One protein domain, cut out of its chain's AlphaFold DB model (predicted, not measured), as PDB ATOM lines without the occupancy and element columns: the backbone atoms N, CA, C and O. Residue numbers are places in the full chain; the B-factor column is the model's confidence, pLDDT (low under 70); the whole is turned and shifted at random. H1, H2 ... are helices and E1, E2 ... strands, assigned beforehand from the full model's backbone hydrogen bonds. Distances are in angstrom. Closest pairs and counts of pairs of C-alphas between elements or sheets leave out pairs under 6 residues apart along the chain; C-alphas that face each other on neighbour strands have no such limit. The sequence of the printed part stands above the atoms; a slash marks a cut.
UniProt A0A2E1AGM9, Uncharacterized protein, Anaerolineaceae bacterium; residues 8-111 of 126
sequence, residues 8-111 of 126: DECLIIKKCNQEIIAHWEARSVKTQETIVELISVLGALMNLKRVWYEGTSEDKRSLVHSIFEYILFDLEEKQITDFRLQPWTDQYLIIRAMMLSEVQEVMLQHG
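This is residues 8 to 111 of the 126 residues of an uncharacterized protein of Anaerolineaceae bacterium (UniProt A0A2E1AGM9). One very long helix, H1, makes most of the length; at its far end the short helix H2 folds back and leads into the strand hairpin E1 and E2, and from there H3 returns to touch H1 at residues 34 to 41 and then runs off at a steep angle. Two helical arms stick out, residues 8 to 33 of H1 and residues 97 to 111. The 104 printed residues, mostly helix, hold H1, H2, E1, E2 and H3 in that order, with E1 and E2 an antiparallel sheet. The whole is an extended rod spanning 75 by 27 by 26 A, with a radius of gyration of the C-alphas of 21.5 A.

H1, residues 8 to 54, begins at C-alpha 8 (-19.283, -43.109, 15.166), measures 67.3 A and has a kink of 34 degrees near residue 40. H2 is residues 57 to 67, 15.5 A. E1 is residues 68 to 74, 16.3 A, and E2 is residues 79 to 85, 16.7 A. H3, residues 87 to 110, 35.1 A, ends at C-alpha 110 (9.158, -30.564, 31.758).

H1, with residues 48 to 52 alone, touches H2 in a helical hairpin, closest at the C-alphas of Trp 52 and Lys 60, 5.7 A. In the hairpin E1 and E2, N 72 and O 82 are 2.8 A apart, within hydrogen-bond range. H1 touches H3 at a steep tilt of 53 degrees, closest at the C-alphas of Val 41 and Tyr 92, 7.1 A. H1 is apart from E1 and E2. Every O i to N i+4 pair is within range in H2 and H3, and 42 of 43 in H1.

The C-alphas farthest apart, of Asp 8 and Glu 76, are 76.6 A apart. The printed part has no cut, and its four links are tight. Confidence is under 70 at residues 23 to 24, 27 to 46 and 99 to 111.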
ATOM      1  N   ASP A   8     -18.948 -43.517  13.797       75.94
ATOM      2  CA  ASP A   8     -19.283 -43.109  15.166       75.94
ATOM      3  C   ASP A   8     -18.035 -42.752  15.986       75.94
ATOM      4  O   ASP A   8     -18.018 -41.770  16.724       75.94
ATOM      5  N   GLU A   9     -16.948 -43.490  15.783       76.88
ATOM      6  CA  GLU A   9     -15.655 -43.257  16.426       76.88
ATOM      7  C   GLU A   9     -15.004 -41.964  15.898       76.88
ATOM      8  O   GLU A   9     -14.468 -41.163  16.665       76.88
ATOM      9  N   CYS A  10     -15.184 -41.668  14.606       78.25
ATOM     10  CA  CYS A  10     -14.805 -40.390  14.002       78.25
ATOM     11  C   CYS A  10     -15.591 -39.204  14.596       78.25
ATOM     12  O   CYS A  10     -15.018 -38.142  14.853       78.25
ATOM     13  N   LEU A  11     -16.891 -39.375  14.869       82.75
ATOM     14  CA  LEU A  11     -17.726 -38.336  15.485       82.75
ATOM     15  C   LEU A  11     -17.331 -38.058  16.941       82.75
ATOM     16  O   LEU A  11     -17.283 -36.892  17.341       82.75
ATOM     17  N   ILE A  12     -17.000 -39.096  17.713       84.75
ATOM     18  CA  ILE A  12     -16.534 -38.959  19.101       84.75
ATOM     19  C   ILE A  12     -15.189 -38.227  19.146       84.75
ATOM     20  O   ILE A  12     -15.049 -37.255  19.889       84.75
ATOM     21  N   ILE A  13     -14.227 -38.632  18.310       79.69
ATOM     22  CA  ILE A  13     -12.911 -37.980  18.226       79.69
ATOM     23  C   ILE A  13     -13.067 -36.515  17.809       79.69
ATOM     24  O   ILE A  13     -12.458 -35.632  18.408       79.69
ATOM     25  N   LYS A  14     -13.924 -36.229  16.821       86.75
ATOM     26  CA  LYS A  14     -14.191 -34.857  16.379       86.75
ATOM     27  C   LYS A  14     -14.758 -33.996  17.506       86.75
ATOM     28  O   LYS A  14     -14.291 -32.875  17.684       86.75
ATOM     29  N   LYS A  15     -15.732 -34.510  18.260       86.81
ATOM     30  CA  LYS A  15     -16.346 -33.784  19.378       86.81
ATOM     31  C   LYS A  15     -15.333 -33.508  20.492       86.81
ATOM     32  O   LYS A  15     -15.225 -32.371  20.936       86.81
ATOM     33  N   CYS A  16     -14.545 -34.513  20.869       80.00
ATOM     34  CA  CYS A  16     -13.493 -34.372  21.876       80.00
ATOM     35  C   CYS A  16     -12.444 -33.336  21.441       80.00
ATOM     36  O   CYS A  16     -12.102 -32.431  22.194       80.00
ATOM     37  N   ASN A  17     -12.009 -33.388  20.178       79.38
ATOM     38  CA  ASN A  17     -11.084 -32.400  19.626       79.38
ATOM     39  C   ASN A  17     -11.685 -30.988  19.623       79.38
ATOM     40  O   ASN A  17     -10.974 -30.041  19.927       79.38
ATOM     41  N   GLN A  18     -12.973 -30.827  19.310       85.69
ATOM     42  CA  GLN A  18     -13.644 -29.523  19.351       85.69
ATOM     43  C   GLN A  18     -13.717 -28.949  20.770       85.69
ATOM     44  O   GLN A  18     -13.478 -27.760  20.947       85.69
ATOM     45  N   GLU A  19     -14.007 -29.777  21.774       83.62
ATOM     46  CA  GLU A  19     -14.027 -29.362  23.182       83.62
ATOM     47  C   GLU A  19     -12.625 -28.983  23.676       83.62
ATOM     48  O   GLU A  19     -12.451 -27.958  24.334       83.62
ATOM     49  N   ILE A  20     -11.610 -29.764  23.296       72.38
ATOM     50  CA  ILE A  20     -10.205 -29.482  23.600       72.38
ATOM     51  C   ILE A  20      -9.761 -28.177  22.925       72.38
ATOM     52  O   ILE A  20      -9.171 -27.326  23.584       72.38
ATOM     53  N   ILE A  21     -10.074 -27.978  21.640       73.94
ATOM     54  CA  ILE A  21      -9.764 -26.739  20.909       73.94
ATOM     55  C   ILE A  21     -10.445 -25.546  21.577       73.94
ATOM     56  O   ILE A  21      -9.762 -24.580  21.897       73.94
ATOM     57  N   ALA A  22     -11.742 -25.634  21.877       79.44
ATOM     58  CA  ALA A  22     -12.478 -24.559  22.538       79.44
ATOM     59  C   ALA A  22     -11.894 -24.224  23.922       79.44
ATOM     60  O   ALA A  22     -11.805 -23.055  24.296       79.44
ATOM     61  N   HIS A  23     -11.453 -25.234  24.675       67.81
ATOM     62  CA  HIS A  23     -10.757 -25.036  25.944       67.81
ATOM     63  C   HIS A  23      -9.428 -24.285  25.761       67.81
ATOM     64  O   HIS A  23      -9.165 -23.319  26.479       67.81
ATOM     65  N   TRP A  24      -8.599 -24.698  24.797       60.25
ATOM     66  CA  TRP A  24      -7.314 -24.047  24.525       60.25
ATOM     67  C   TRP A  24      -7.470 -22.641  23.936       60.25
ATOM     68  O   TRP A  24      -6.682 -21.764  24.279       60.25
ATOM     69  N   GLU A  25      -8.494 -22.400  23.117       70.25
ATOM     70  CA  GLU A  25      -8.856 -21.076  22.596       70.25
ATOM     71  C   GLU A  25      -9.345 -20.148  23.712       70.25
ATOM     72  O   GLU A  25      -8.874 -19.021  23.833       70.25
ATOM     73  N   ALA A  26     -10.228 -20.619  24.597       70.62
ATOM     74  CA  ALA A  26     -10.672 -19.827  25.744       70.62
ATOM     75  C   ALA A  26      -9.506 -19.490  26.688       70.62
ATOM     76  O   ALA A  26      -9.411 -18.374  27.204       70.62
ATOM     77  N   ARG A  27      -8.588 -20.445  26.890       65.12
ATOM     78  CA  ARG A  27      -7.367 -20.221  27.665       65.12
ATOM     79  C   ARG A  27      -6.458 -19.190  26.992       65.12
ATOM     80  O   ARG A  27      -5.996 -18.285  27.677       65.12
ATOM     81  N   SER A  28      -6.231 -19.291  25.682       65.62
ATOM     82  CA  SER A  28      -5.342 -18.374  24.959       65.62
ATOM     83  C   SER A  28      -5.898 -16.953  24.894       65.62
ATOM     84  O   SER A  28      -5.130 -16.014  25.083       65.62
ATOM     85  N   VAL A  29      -7.214 -16.775  24.732       68.75
ATOM     86  CA  VAL A  29      -7.863 -15.454  24.787       68.75
ATOM     87  C   VAL A  29      -7.676 -14.811  26.159       68.75
ATOM     88  O   VAL A  29      -7.213 -13.675  26.236       68.75
ATOM     89  N   LYS A  30      -7.935 -15.548  27.245       61.69
ATOM     90  CA  LYS A  30      -7.750 -15.036  28.613       61.69
ATOM     91  C   LYS A  30      -6.297 -14.631  28.886       61.69
ATOM     92  O   LYS A  30      -6.029 -13.605  29.514       61.69
ATOM     93  N   THR A  31      -5.341 -15.417  28.390       62.12
ATOM     94  CA  THR A  31      -3.916 -15.075  28.458       62.12
ATOM     95  C   THR A  31      -3.600 -13.830  27.623       62.12
ATOM     96  O   THR A  31      -2.874 -12.957  28.090       62.12
ATOM     97  N   GLN A  32      -4.171 -13.697  26.423       59.03
ATOM     98  CA  GLN A  32      -3.965 -12.549  25.538       59.03
ATOM     99  C   GLN A  32      -4.481 -11.240  26.154       59.03
ATOM    100  O   GLN A  32      -3.789 -10.226  26.096       59.03
ATOM    101  N   GLU A  33      -5.661 -11.260  26.776       67.88
ATOM    102  CA  GLU A  33      -6.236 -10.111  27.493       67.88
ATOM    103  C   GLU A  33      -5.316  -9.662  28.633       67.88
ATOM    104  O   GLU A  33      -4.954  -8.488  28.726       67.88
ATOM    105  N   THR A  34      -4.822 -10.627  29.414       61.91
ATOM    106  CA  THR A  34      -3.864 -10.380  30.503       61.91
ATOM    107  C   THR A  34      -2.551  -9.775  29.979       61.91
ATOM    108  O   THR A  34      -1.971  -8.891  30.607       61.91
ATOM    109  N   ILE A  35      -2.071 -10.210  28.806       60.78
ATOM    110  CA  ILE A  35      -0.857  -9.674  28.169       60.78
ATOM    111  C   ILE A  35      -1.058  -8.233  27.690       60.78
ATOM    112  O   ILE A  35      -0.142  -7.423  27.811       60.78
ATOM    113  N   VAL A  36      -2.224  -7.889  27.143       65.06
ATOM    114  CA  VAL A  36      -2.506  -6.519  26.682       65.06
ATOM    115  C   VAL A  36      -2.533  -5.547  27.860       65.06
ATOM    116  O   VAL A  36      -1.896  -4.491  27.792       65.06
ATOM    117  N   GLU A  37      -3.191  -5.921  28.959       64.00
ATOM    118  CA  GLU A  37      -3.143  -5.158  30.212       64.00
ATOM    119  C   GLU A  37      -1.697  -5.023  30.714       64.00
ATOM    120  O   GLU A  37      -1.245  -3.927  31.056       64.00
ATOM    121  N   LEU A  38      -0.918  -6.105  30.642       63.38
ATOM    122  CA  LEU A  38       0.489  -6.104  31.028       63.38
ATOM    123  C   LEU A  38       1.359  -5.195  30.149       63.38
ATOM    124  O   LEU A  38       2.232  -4.531  30.689       63.38
ATOM    125  N   ILE A  39       1.164  -5.127  28.828       64.38
ATOM    126  CA  ILE A  39       1.968  -4.266  27.937       64.38
ATOM    127  C   ILE A  39       1.804  -2.789  28.318       64.38
ATOM    128  O   ILE A  39       2.785  -2.041  28.344       64.38
ATOM    129  N   SER A  40       0.582  -2.381  28.665       61.78
ATOM    130  CA  SER A  40       0.308  -1.023  29.143       61.78
ATOM    131  C   SER A  40       1.038  -0.738  30.464       61.78
ATOM    132  O   SER A  40       1.719   0.281  30.606       61.78
ATOM    133  N   VAL A  41       0.990  -1.693  31.395       62.41
ATOM    134  CA  VAL A  41       1.646  -1.603  32.707       62.41
ATOM    135  C   VAL A  41       3.180  -1.695  32.604       62.41
ATOM    136  O   VAL A  41       3.899  -0.985  33.307       62.41
ATOM    137  N   LEU A  42       3.715  -2.503  31.685       62.16
ATOM    138  CA  LEU A  42       5.148  -2.631  31.395       62.16
ATOM    139  C   LEU A  42       5.735  -1.327  30.855       62.16
ATOM    140  O   LEU A  42       6.850  -0.964  31.227       62.16
ATOM    141  N   GLY A  43       4.980  -0.588  30.037       63.22
ATOM    142  CA  GLY A  43       5.367   0.757  29.607       63.22
ATOM    143  C   GLY A  43       5.562   1.713  30.791       63.22
ATOM    144  O   GLY A  43       6.526   2.482  30.818       63.22
ATOM    145  N   ALA A  44       4.709   1.614  31.816       64.50
ATOM    146  CA  ALA A  44       4.870   2.368  33.060       64.50
ATOM    147  C   ALA A  44       6.088   1.890  33.884       64.50
ATOM    148  O   ALA A  44       6.812   2.708  34.454       64.50
ATOM    149  N   LEU A  45       6.382   0.584  33.883       64.81
ATOM    150  CA  LEU A  45       7.516  -0.032  34.594       64.81
ATOM    151  C   LEU A  45       8.891   0.247  33.990       64.81
ATOM    152  O   LEU A  45       9.856   0.474  34.723       64.81
ATOM    153  N   MET A  46       9.008   0.283  32.666       65.81
ATOM    154  CA  MET A  46      10.257   0.711  32.032       65.81
ATOM    155  C   MET A  46      10.587   2.161  32.408       65.81
ATOM    156  O   MET A  46      11.750   2.502  32.635       65.81
ATOM    157  N   ASN A  47       9.557   2.996  32.567       71.06
ATOM    158  CA  ASN A  47       9.716   4.341  33.101       71.06
ATOM    159  C   ASN A  47      10.098   4.340  34.589       71.06
ATOM    160  O   ASN A  47      10.942   5.143  34.976       71.06
ATOM    161  N   LEU A  48       9.563   3.421  35.401       75.56
ATOM    162  CA  LEU A  48       9.915   3.273  36.820       75.56
ATOM    163  C   LEU A  48      11.411   3.055  37.044       75.56
ATOM    164  O   LEU A  48      12.026   3.784  37.819       75.56
ATOM    165  N   LYS A  49      12.013   2.090  36.341       78.38
ATOM    166  CA  LYS A  49      13.446   1.785  36.480       78.38
ATOM    167  C   LYS A  49      14.307   2.996  36.122       78.38
ATOM    168  O   LYS A  49      15.181   3.385  36.894       78.38
ATOM    169  N   ARG A  50      14.013   3.631  34.985       82.62
ATOM    170  CA  ARG A  50      14.708   4.838  34.527       82.62
ATOM    171  C   ARG A  50      14.592   5.971  35.547       82.62
ATOM    172  O   ARG A  50      15.599   6.528  35.960       82.62
ATOM    173  N   VAL A  51      13.379   6.282  36.001       83.94
ATOM    174  CA  VAL A  51      13.134   7.372  36.956       83.94
ATOM    175  C   VAL A  51      13.793   7.096  38.312       83.94
ATOM    176  O   VAL A  51      14.352   8.005  38.922       83.94
ATOM    177  N   TRP A  52      13.800   5.848  38.777       84.69
ATOM    178  CA  TRP A  52      14.414   5.501  40.056       84.69
ATOM    179  C   TRP A  52      15.942   5.655  40.056       84.69
ATOM    180  O   TRP A  52      16.509   6.193  41.014       84.69
ATOM    181  N   TYR A  53      16.615   5.210  38.991       85.38
ATOM    182  CA  TYR A  53      18.080   5.242  38.910       85.38
ATOM    183  C   TYR A  53      18.637   6.559  38.352       85.38
ATOM    184  O   TYR A  53      19.651   7.036  38.853       85.38
ATOM    185  N   GLU A  54      17.968   7.167  37.373       89.25
ATOM    186  CA  GLU A  54      18.469   8.329  36.621       89.25
ATOM    187  C   GLU A  54      17.670   9.615  36.879       89.25
ATOM    188  O   GLU A  54      18.120  10.704  36.528       89.25
ATOM    189  N   GLY A  55      16.482   9.508  37.481       86.19
ATOM    190  CA  GLY A  55      15.606  10.649  37.734       86.19
ATOM    191  C   GLY A  55      16.084  11.551  38.868       86.19
ATOM    192  O   GLY A  55      16.860  11.156  39.747       86.19
ATOM    193  N   THR A  56      15.578  12.781  38.869       91.69
ATOM    194  CA  THR A  56      15.788  13.738  39.958       91.69
ATOM    195  C   THR A  56      15.032  13.313  41.221       91.69
ATOM    196  O   THR A  56      14.169  12.435  41.192       91.69
ATOM    197  N   SER A  57      15.318  13.950  42.359       89.69
ATOM    198  CA  SER A  57      14.567  13.708  43.599       89.69
ATOM    199  C   SER A  57      13.063  13.965  43.438       89.69
ATOM    200  O   SER A  57      12.260  13.257  44.042       89.69
ATOM    201  N   GLU A  58      12.677  14.934  42.602       89.62
ATOM    202  CA  GLU A  58      11.271  15.242  42.319       89.62
ATOM    203  C   GLU A  58      10.620  14.179  41.430       89.62
ATOM    204  O   GLU A  58       9.494  13.754  41.698       89.62
ATOM    205  N   ASP A  59      11.348  13.666  40.432       86.62
ATOM    206  CA  ASP A  59      10.855  12.565  39.601       86.62
ATOM    207  C   ASP A  59      10.636  11.308  40.448       86.62
ATOM    208  O   ASP A  59       9.600  10.654  40.342       86.62
ATOM    209  N   LYS A  60      11.575  10.994  41.350       87.06
ATOM    210  CA  LYS A  60      11.453   9.864  42.285       87.06
ATOM    211  C   LYS A  60      10.294  10.048  43.252       87.06
ATOM    212  O   LYS A  60       9.598   9.087  43.559       87.06
ATOM    213  N   ARG A  61      10.050  11.273  43.716       86.44
ATOM    214  CA  ARG A  61       8.899  11.574  44.568       86.44
ATOM    215  C   ARG A  61       7.584  11.377  43.817       86.44
ATOM    216  O   ARG A  61       6.688  10.705  44.324       86.44
ATOM    217  N   SER A  62       7.492  11.904  42.600       84.62
ATOM    218  CA  SER A  62       6.337  11.708  41.717       84.62
ATOM    219  C   SER A  62       6.095  10.229  41.426       84.62
ATOM    220  O   SER A  62       4.956   9.771  41.401       84.62
ATOM    221  N   LEU A  63       7.174   9.461  41.280       85.25
ATOM    222  CA  LEU A  63       7.127   8.020  41.093       85.25
ATOM    223  C   LEU A  63       6.571   7.284  42.312       85.25
ATOM    224  O   LEU A  63       5.704   6.430  42.180       85.25
ATOM    225  N   VAL A  64       7.034   7.619  43.515       85.75
ATOM    226  CA  VAL A  64       6.510   7.013  44.748       85.75
ATOM    227  C   VAL A  64       5.015   7.303  44.892       85.75
ATOM    228  O   VAL A  64       4.252   6.393  45.205       85.75
ATOM    229  N   HIS A  65       4.574   8.525  44.581       85.94
ATOM    230  CA  HIS A  65       3.155   8.889  44.598       85.94
ATOM    231  C   HIS A  65       2.317   8.182  43.525       85.94
ATOM    232  O   HIS A  65       1.115   8.013  43.714       85.94
ATOM    233  N   SER A  66       2.919   7.756  42.411       84.25
ATOM    234  CA  SER A  66       2.193   6.987  41.400       84.25
ATOM    235  C   SER A  66       2.025   5.516  41.784       84.25
ATOM    236  O   SER A  66       1.079   4.896  41.312       84.25
ATOM    237  N   ILE A  67       2.896   4.965  42.639       85.75
ATOM    238  CA  ILE A  67       2.873   3.561  43.091       85.75
ATOM    239  C   ILE A  67       2.050   3.389  44.371       85.75
ATOM    240  O   ILE A  67       1.304   2.421  44.510       85.75
ATOM    241  N   PHE A  68       2.207   4.300  45.330       89.31
ATOM    242  CA  PHE A  68       1.627   4.175  46.664       89.31
ATOM    243  C   PHE A  68       0.476   5.163  46.844       89.31
ATOM    244  O   PHE A  68       0.616   6.359  46.606       89.31
ATOM    245  N   GLU A  69      -0.666   4.662  47.309       91.44
ATOM    246  CA  GLU A  69      -1.726   5.498  47.876       91.44
ATOM    247  C   GLU A  69      -1.257   6.105  49.199       91.44
ATOM    248  O   GLU A  69      -1.412   7.305  49.422       91.44
ATOM    249  N   TYR A  70      -0.602   5.299  50.037       92.31
ATOM    250  CA  TYR A  70       0.132   5.786  51.198       92.31
ATOM    251  C   TYR A  70       1.291   4.856  51.561       92.31
ATOM    252  O   TYR A  70       1.301   3.672  51.220       92.31
ATOM    253  N   ILE A  71       2.255   5.406  52.300       91.69
ATOM    254  CA  ILE A  71       3.342   4.670  52.939       91.69
ATOM    255  C   ILE A  71       3.580   5.268  54.327       91.69
ATOM    256  O   ILE A  71       3.701   6.485  54.474       91.69
ATOM    257  N   LEU A  72       3.611   4.418  55.347       93.06
ATOM    258  CA  LEU A  72       3.979   4.768  56.710       93.06
ATOM    259  C   LEU A  72       5.381   4.232  56.969       93.06
ATOM    260  O   LEU A  72       5.660   3.047  56.789       93.06
ATOM    261  N   PHE A  73       6.277   5.135  57.354       91.88
ATOM    262  CA  PHE A  73       7.675   4.825  57.609       91.88
ATOM    263  C   PHE A  73       8.033   5.243  59.030       91.88
ATOM    264  O   PHE A  73       7.865   6.408  59.398       91.88
ATOM    265  N   ASP A  74       8.528   4.293  59.813       92.94
ATOM    266  CA  ASP A  74       9.082   4.543  61.134       92.94
ATOM    267  C   ASP A  74      10.512   5.074  60.985       92.94
ATOM    268  O   ASP A  74      11.390   4.404  60.436       92.94
ATOM    269  N   LEU A  75      10.739   6.306  61.442       93.00
ATOM    270  CA  LEU A  75      12.039   6.967  61.352       93.00
ATOM    271  C   LEU A  75      13.043   6.455  62.393       93.00
ATOM    272  O   LEU A  75      14.248   6.559  62.153       93.00
ATOM    273  N   GLU A  76      12.571   5.922  63.520       94.88
ATOM    274  CA  GLU A  76      13.417   5.385  64.588       94.88
ATOM    275  C   GLU A  76      13.921   3.994  64.197       94.88
ATOM    276  O   GLU A  76      15.131   3.771  64.112       94.88
ATOM    277  N   GLU A  77      12.994   3.103  63.839       94.62
ATOM    278  CA  GLU A  77      13.285   1.714  63.455       94.62
ATOM    279  C   GLU A  77      13.701   1.568  61.978       94.62
ATOM    280  O   GLU A  77      14.122   0.499  61.533       94.62
ATOM    281  N   LYS A  78      13.626   2.657  61.201       93.25
ATOM    282  CA  LYS A  78      14.010   2.733  59.778       93.25
ATOM    283  C   LYS A  78      13.336   1.671  58.908       93.25
ATOM    284  O   LYS A  78      13.969   1.089  58.023       93.25
ATOM    285  N   GLN A  79      12.046   1.448  59.125       91.06
ATOM    286  CA  GLN A  79      11.275   0.443  58.403       91.06
ATOM    287  C   GLN A  79       9.920   0.974  57.944       91.06
ATOM    288  O   GLN A  79       9.334   1.869  58.551       91.06
ATOM    289  N   ILE A  80       9.405   0.388  56.866       91.56
ATOM    290  CA  ILE A  80       8.026   0.608  56.432       91.56
ATOM    291  C   ILE A  80       7.124  -0.182  57.383       91.56
ATOM    292  O   ILE A  80       7.284  -1.395  57.501       91.56
ATOM    293  N   THR A  81       6.204   0.497  58.062       95.44
ATOM    294  CA  THR A  81       5.278  -0.128  59.021       95.44
ATOM    295  C   THR A  81       3.947  -0.492  58.390       95.44
ATOM    296  O   THR A  81       3.340  -1.484  58.780       95.44
ATOM    297  N   ASP A  82       3.505   0.287  57.407       95.31
ATOM    298  CA  ASP A  82       2.292   0.020  56.645       95.31
ATOM    299  C   ASP A  82       2.357   0.718  55.286       95.31
ATOM    300  O   ASP A  82       3.050   1.723  55.116       95.31
ATOM    301  N   PHE A  83       1.636   0.201  54.301       93.62
ATOM    302  CA  PHE A  83       1.513   0.843  53.002       93.62
ATOM    303  C   PHE A  83       0.274   0.351  52.270       93.62
ATOM    304  O   PHE A  83      -0.199  -0.766  52.470       93.62
ATOM    305  N   ARG A  84      -0.192   1.168  51.329       91.62
ATOM    306  CA  ARG A  84      -1.199   0.757  50.357       91.62
ATOM    307  C   ARG A  84      -0.769   1.140  48.963       91.62
ATOM    308  O   ARG A  84      -0.336   2.264  48.710       91.62
ATOM    309  N   LEU A  85      -0.893   0.178  48.063       89.62
ATOM    310  CA  LEU A  85      -0.580   0.350  46.657       89.62
ATOM    311  C   LEU A  85      -1.738   1.024  45.931       89.62
ATOM    312  O   LEU A  85      -2.905   0.840  46.277       89.62
ATOM    313  N   GLN A  86      -1.404   1.763  44.883       85.75
ATOM    314  CA  GLN A  86      -2.384   2.170  43.894       85.75
ATOM    315  C   GLN A  86      -2.984   0.921  43.218       85.75
ATOM    316  O   GLN A  86      -2.266  -0.066  43.015       85.75
ATOM    317  N   PRO A  87      -4.268   0.943  42.813       84.62
ATOM    318  CA  PRO A  87      -4.946  -0.233  42.257       84.62
ATOM    319  C   PRO A  87      -4.223  -0.873  41.065       84.62
ATOM    320  O   PRO A  87      -4.158  -2.093  40.952       84.62
ATOM    321  N   TRP A  88      -3.628  -0.051  40.198       77.69
ATOM    322  CA  TRP A  88      -2.885  -0.532  39.031       77.69
ATOM    323  C   TRP A  88      -1.605  -1.290  39.427       77.69
ATOM    324  O   TRP A  88      -1.202  -2.236  38.750       77.69
ATOM    325  N   THR A  89      -0.957  -0.900  40.531       81.69
ATOM    326  CA  THR A  89       0.255  -1.563  41.028       81.69
ATOM    327  C   THR A  89      -0.084  -2.913  41.653       81.69
ATOM    328  O   THR A  89       0.651  -3.878  41.460       81.69
ATOM    329  N   ASP A  90      -1.207  -3.003  42.363       82.50
ATOM    330  CA  ASP A  90      -1.690  -4.265  42.926       82.50
ATOM    331  C   ASP A  90      -2.003  -5.289  41.818       82.50
ATOM    332  O   ASP A  90      -1.494  -6.411  41.826       82.50
ATOM    333  N   GLN A  91      -2.723  -4.858  40.775       76.50
ATOM    334  CA  GLN A  91      -3.004  -5.675  39.586       76.50
ATOM    335  C   GLN A  91      -1.726  -6.197  38.919       76.50
ATOM    336  O   GLN A  91      -1.650  -7.371  38.550       76.50
ATOM    337  N   TYR A  92      -0.693  -5.358  38.811       75.81
ATOM    338  CA  TYR A  92       0.599  -5.787  38.285       75.81
ATOM    339  C   TYR A  92       1.217  -6.927  39.100       75.81
ATOM    340  O   TYR A  92       1.692  -7.909  38.525       75.81
ATOM    341  N   LEU A  93       1.232  -6.805  40.432       79.25
ATOM    342  CA  LEU A  93       1.821  -7.821  41.303       79.25
ATOM    343  C   LEU A  93       1.084  -9.152  41.182       79.25
ATOM    344  O   LEU A  93       1.736 -10.195  41.118       79.25
ATOM    345  N   ILE A  94      -0.245  -9.117  41.076       80.94
ATOM    346  CA  ILE A  94      -1.076 -10.306  40.864       80.94
ATOM    347  C   ILE A  94      -0.706 -10.990  39.545       80.94
ATOM    348  O   ILE A  94      -0.386 -12.181  39.542       80.94
ATOM    349  N   ILE A  95      -0.679 -10.248  38.435       71.56
ATOM    350  CA  ILE A  95      -0.344 -10.803  37.114       71.56
ATOM    351  C   ILE A  95       1.081 -11.369  37.113       71.56
ATOM    352  O   ILE A  95       1.323 -12.472  36.620       71.56
ATOM    353  N   ARG A  96       2.039 -10.656  37.714       71.31
ATOM    354  CA  ARG A  96       3.426 -11.121  37.810       71.31
ATOM    355  C   ARG A  96       3.558 -12.379  38.664       71.31
ATOM    356  O   ARG A  96       4.318 -13.272  38.297       71.31
ATOM    357  N   ALA A  97       2.828 -12.468  39.774       74.31
ATOM    358  CA  ALA A  97       2.799 -13.661  40.615       74.31
ATOM    359  C   ALA A  97       2.214 -14.863  39.860       74.31
ATOM    360  O   ALA A  97       2.805 -15.942  39.898       74.31
ATOM    361  N   MET A  98       1.124 -14.662  39.110       71.12
ATOM    362  CA  MET A  98       0.547 -15.693  38.242       71.12
ATOM    363  C   MET A  98       1.570 -16.189  37.214       71.12
ATOM    364  O   MET A  98       1.822 -17.388  37.131       71.12
ATOM    365  N   MET A  99       2.255 -15.285  36.508       66.56
ATOM    366  CA  MET A  99       3.289 -15.666  35.538       66.56
ATOM    367  C   MET A  99       4.459 -16.425  36.173       66.56
ATOM    368  O   MET A  99       4.925 -17.415  35.614       66.56
ATOM    369  N   LEU A 100       4.940 -15.989  37.341       68.62
ATOM    370  CA  LEU A 100       6.005 -16.695  38.057       68.62
ATOM    371  C   LEU A 100       5.565 -18.108  38.458       68.62
ATOM    372  O   LEU A 100       6.353 -19.042  38.318       68.62
ATOM    373  N   SER A 101       4.313 -18.270  38.896       68.44
ATOM    374  CA  SER A 101       3.760 -19.582  39.242       68.44
ATOM    375  C   SER A 101       3.618 -20.501  38.024       68.44
ATOM    376  O   SER A 101       4.041 -21.652  38.090       68.44
ATOM    377  N   GLU A 102       3.153 -19.991  36.878       61.59
ATOM    378  CA  GLU A 102       3.057 -20.768  35.634       61.59
ATOM    379  C   GLU A 102       4.438 -21.189  35.113       61.59
ATOM    380  O   GLU A 102       4.638 -22.337  34.715       61.59
ATOM    381  N   VAL A 103       5.433 -20.294  35.164       60.53
ATOM    382  CA  VAL A 103       6.824 -20.629  34.813       60.53
ATOM    383  C   VAL A 103       7.362 -21.721  35.738       60.53
ATOM    384  O   VAL A 103       8.065 -22.624  35.278       60.53
ATOM    385  N   GLN A 104       7.022 -21.674  37.026       58.06
ATOM    386  CA  GLN A 104       7.452 -22.665  38.006       58.06
ATOM    387  C   GLN A 104       6.792 -24.032  37.770       58.06
ATOM    388  O   GLN A 104       7.487 -25.045  37.800       58.06
ATOM    389  N   GLU A 105       5.499 -24.081  37.441       56.59
ATOM    390  CA  GLU A 105       4.798 -25.317  37.061       56.59
ATOM    391  C   GLU A 105       5.362 -25.937  35.775       56.59
ATOM    392  O   GLU A 105       5.604 -27.146  35.724       56.59
ATOM    393  N   VAL A 106       5.658 -25.122  34.758       56.16
ATOM    394  CA  VAL A 106       6.296 -25.588  33.514       56.16
ATOM    395  C   VAL A 106       7.695 -26.152  33.791       56.16
ATOM    396  O   VAL A 106       8.039 -27.214  33.269       56.16
ATOM    397  N   MET A 107       8.483 -25.499  34.653       51.59
ATOM    398  CA  MET A 107       9.806 -25.990  35.064       51.59
ATOM    399  C   MET A 107       9.738 -27.303  35.855       51.59
ATOM    400  O   MET A 107      10.624 -28.147  35.701       51.59
ATOM    401  N   LEU A 108       8.705 -27.487  36.682       56.03
ATOM    402  CA  LEU A 108       8.496 -28.704  37.471       56.03
ATOM    403  C   LEU A 108       8.009 -29.886  36.616       56.03
ATOM    404  O   LEU A 108       8.360 -31.023  36.918       56.03
ATOM    405  N   GLN A 109       7.236 -29.638  35.554       50.84
ATOM    406  CA  GLN A 109       6.673 -30.704  34.714       50.84
ATOM    407  C   GLN A 109       7.580 -31.153  33.557       50.84
ATOM    408  O   GLN A 109       7.495 -32.312  33.156       50.84
ATOM    409  N   HIS A 110       8.441 -30.282  33.015       51.41
ATOM    410  CA  HIS A 110       9.158 -30.564  31.758       51.41
ATOM    411  C   HIS A 110      10.694 -30.517  31.861       51.41
ATOM    412  O   HIS A 110      11.380 -30.707  30.857       51.41
ATOM    413  N   GLY A 111      11.262 -30.297  33.056       53.47
ATOM    414  CA  GLY A 111      12.685 -29.959  33.179       53.47
ATOM    415  C   GLY A 111      12.987 -28.609  32.514       53.47
ATOM    416  O   GLY A 111      12.095 -27.970  31.960       53.47
TER     417      GLY A 111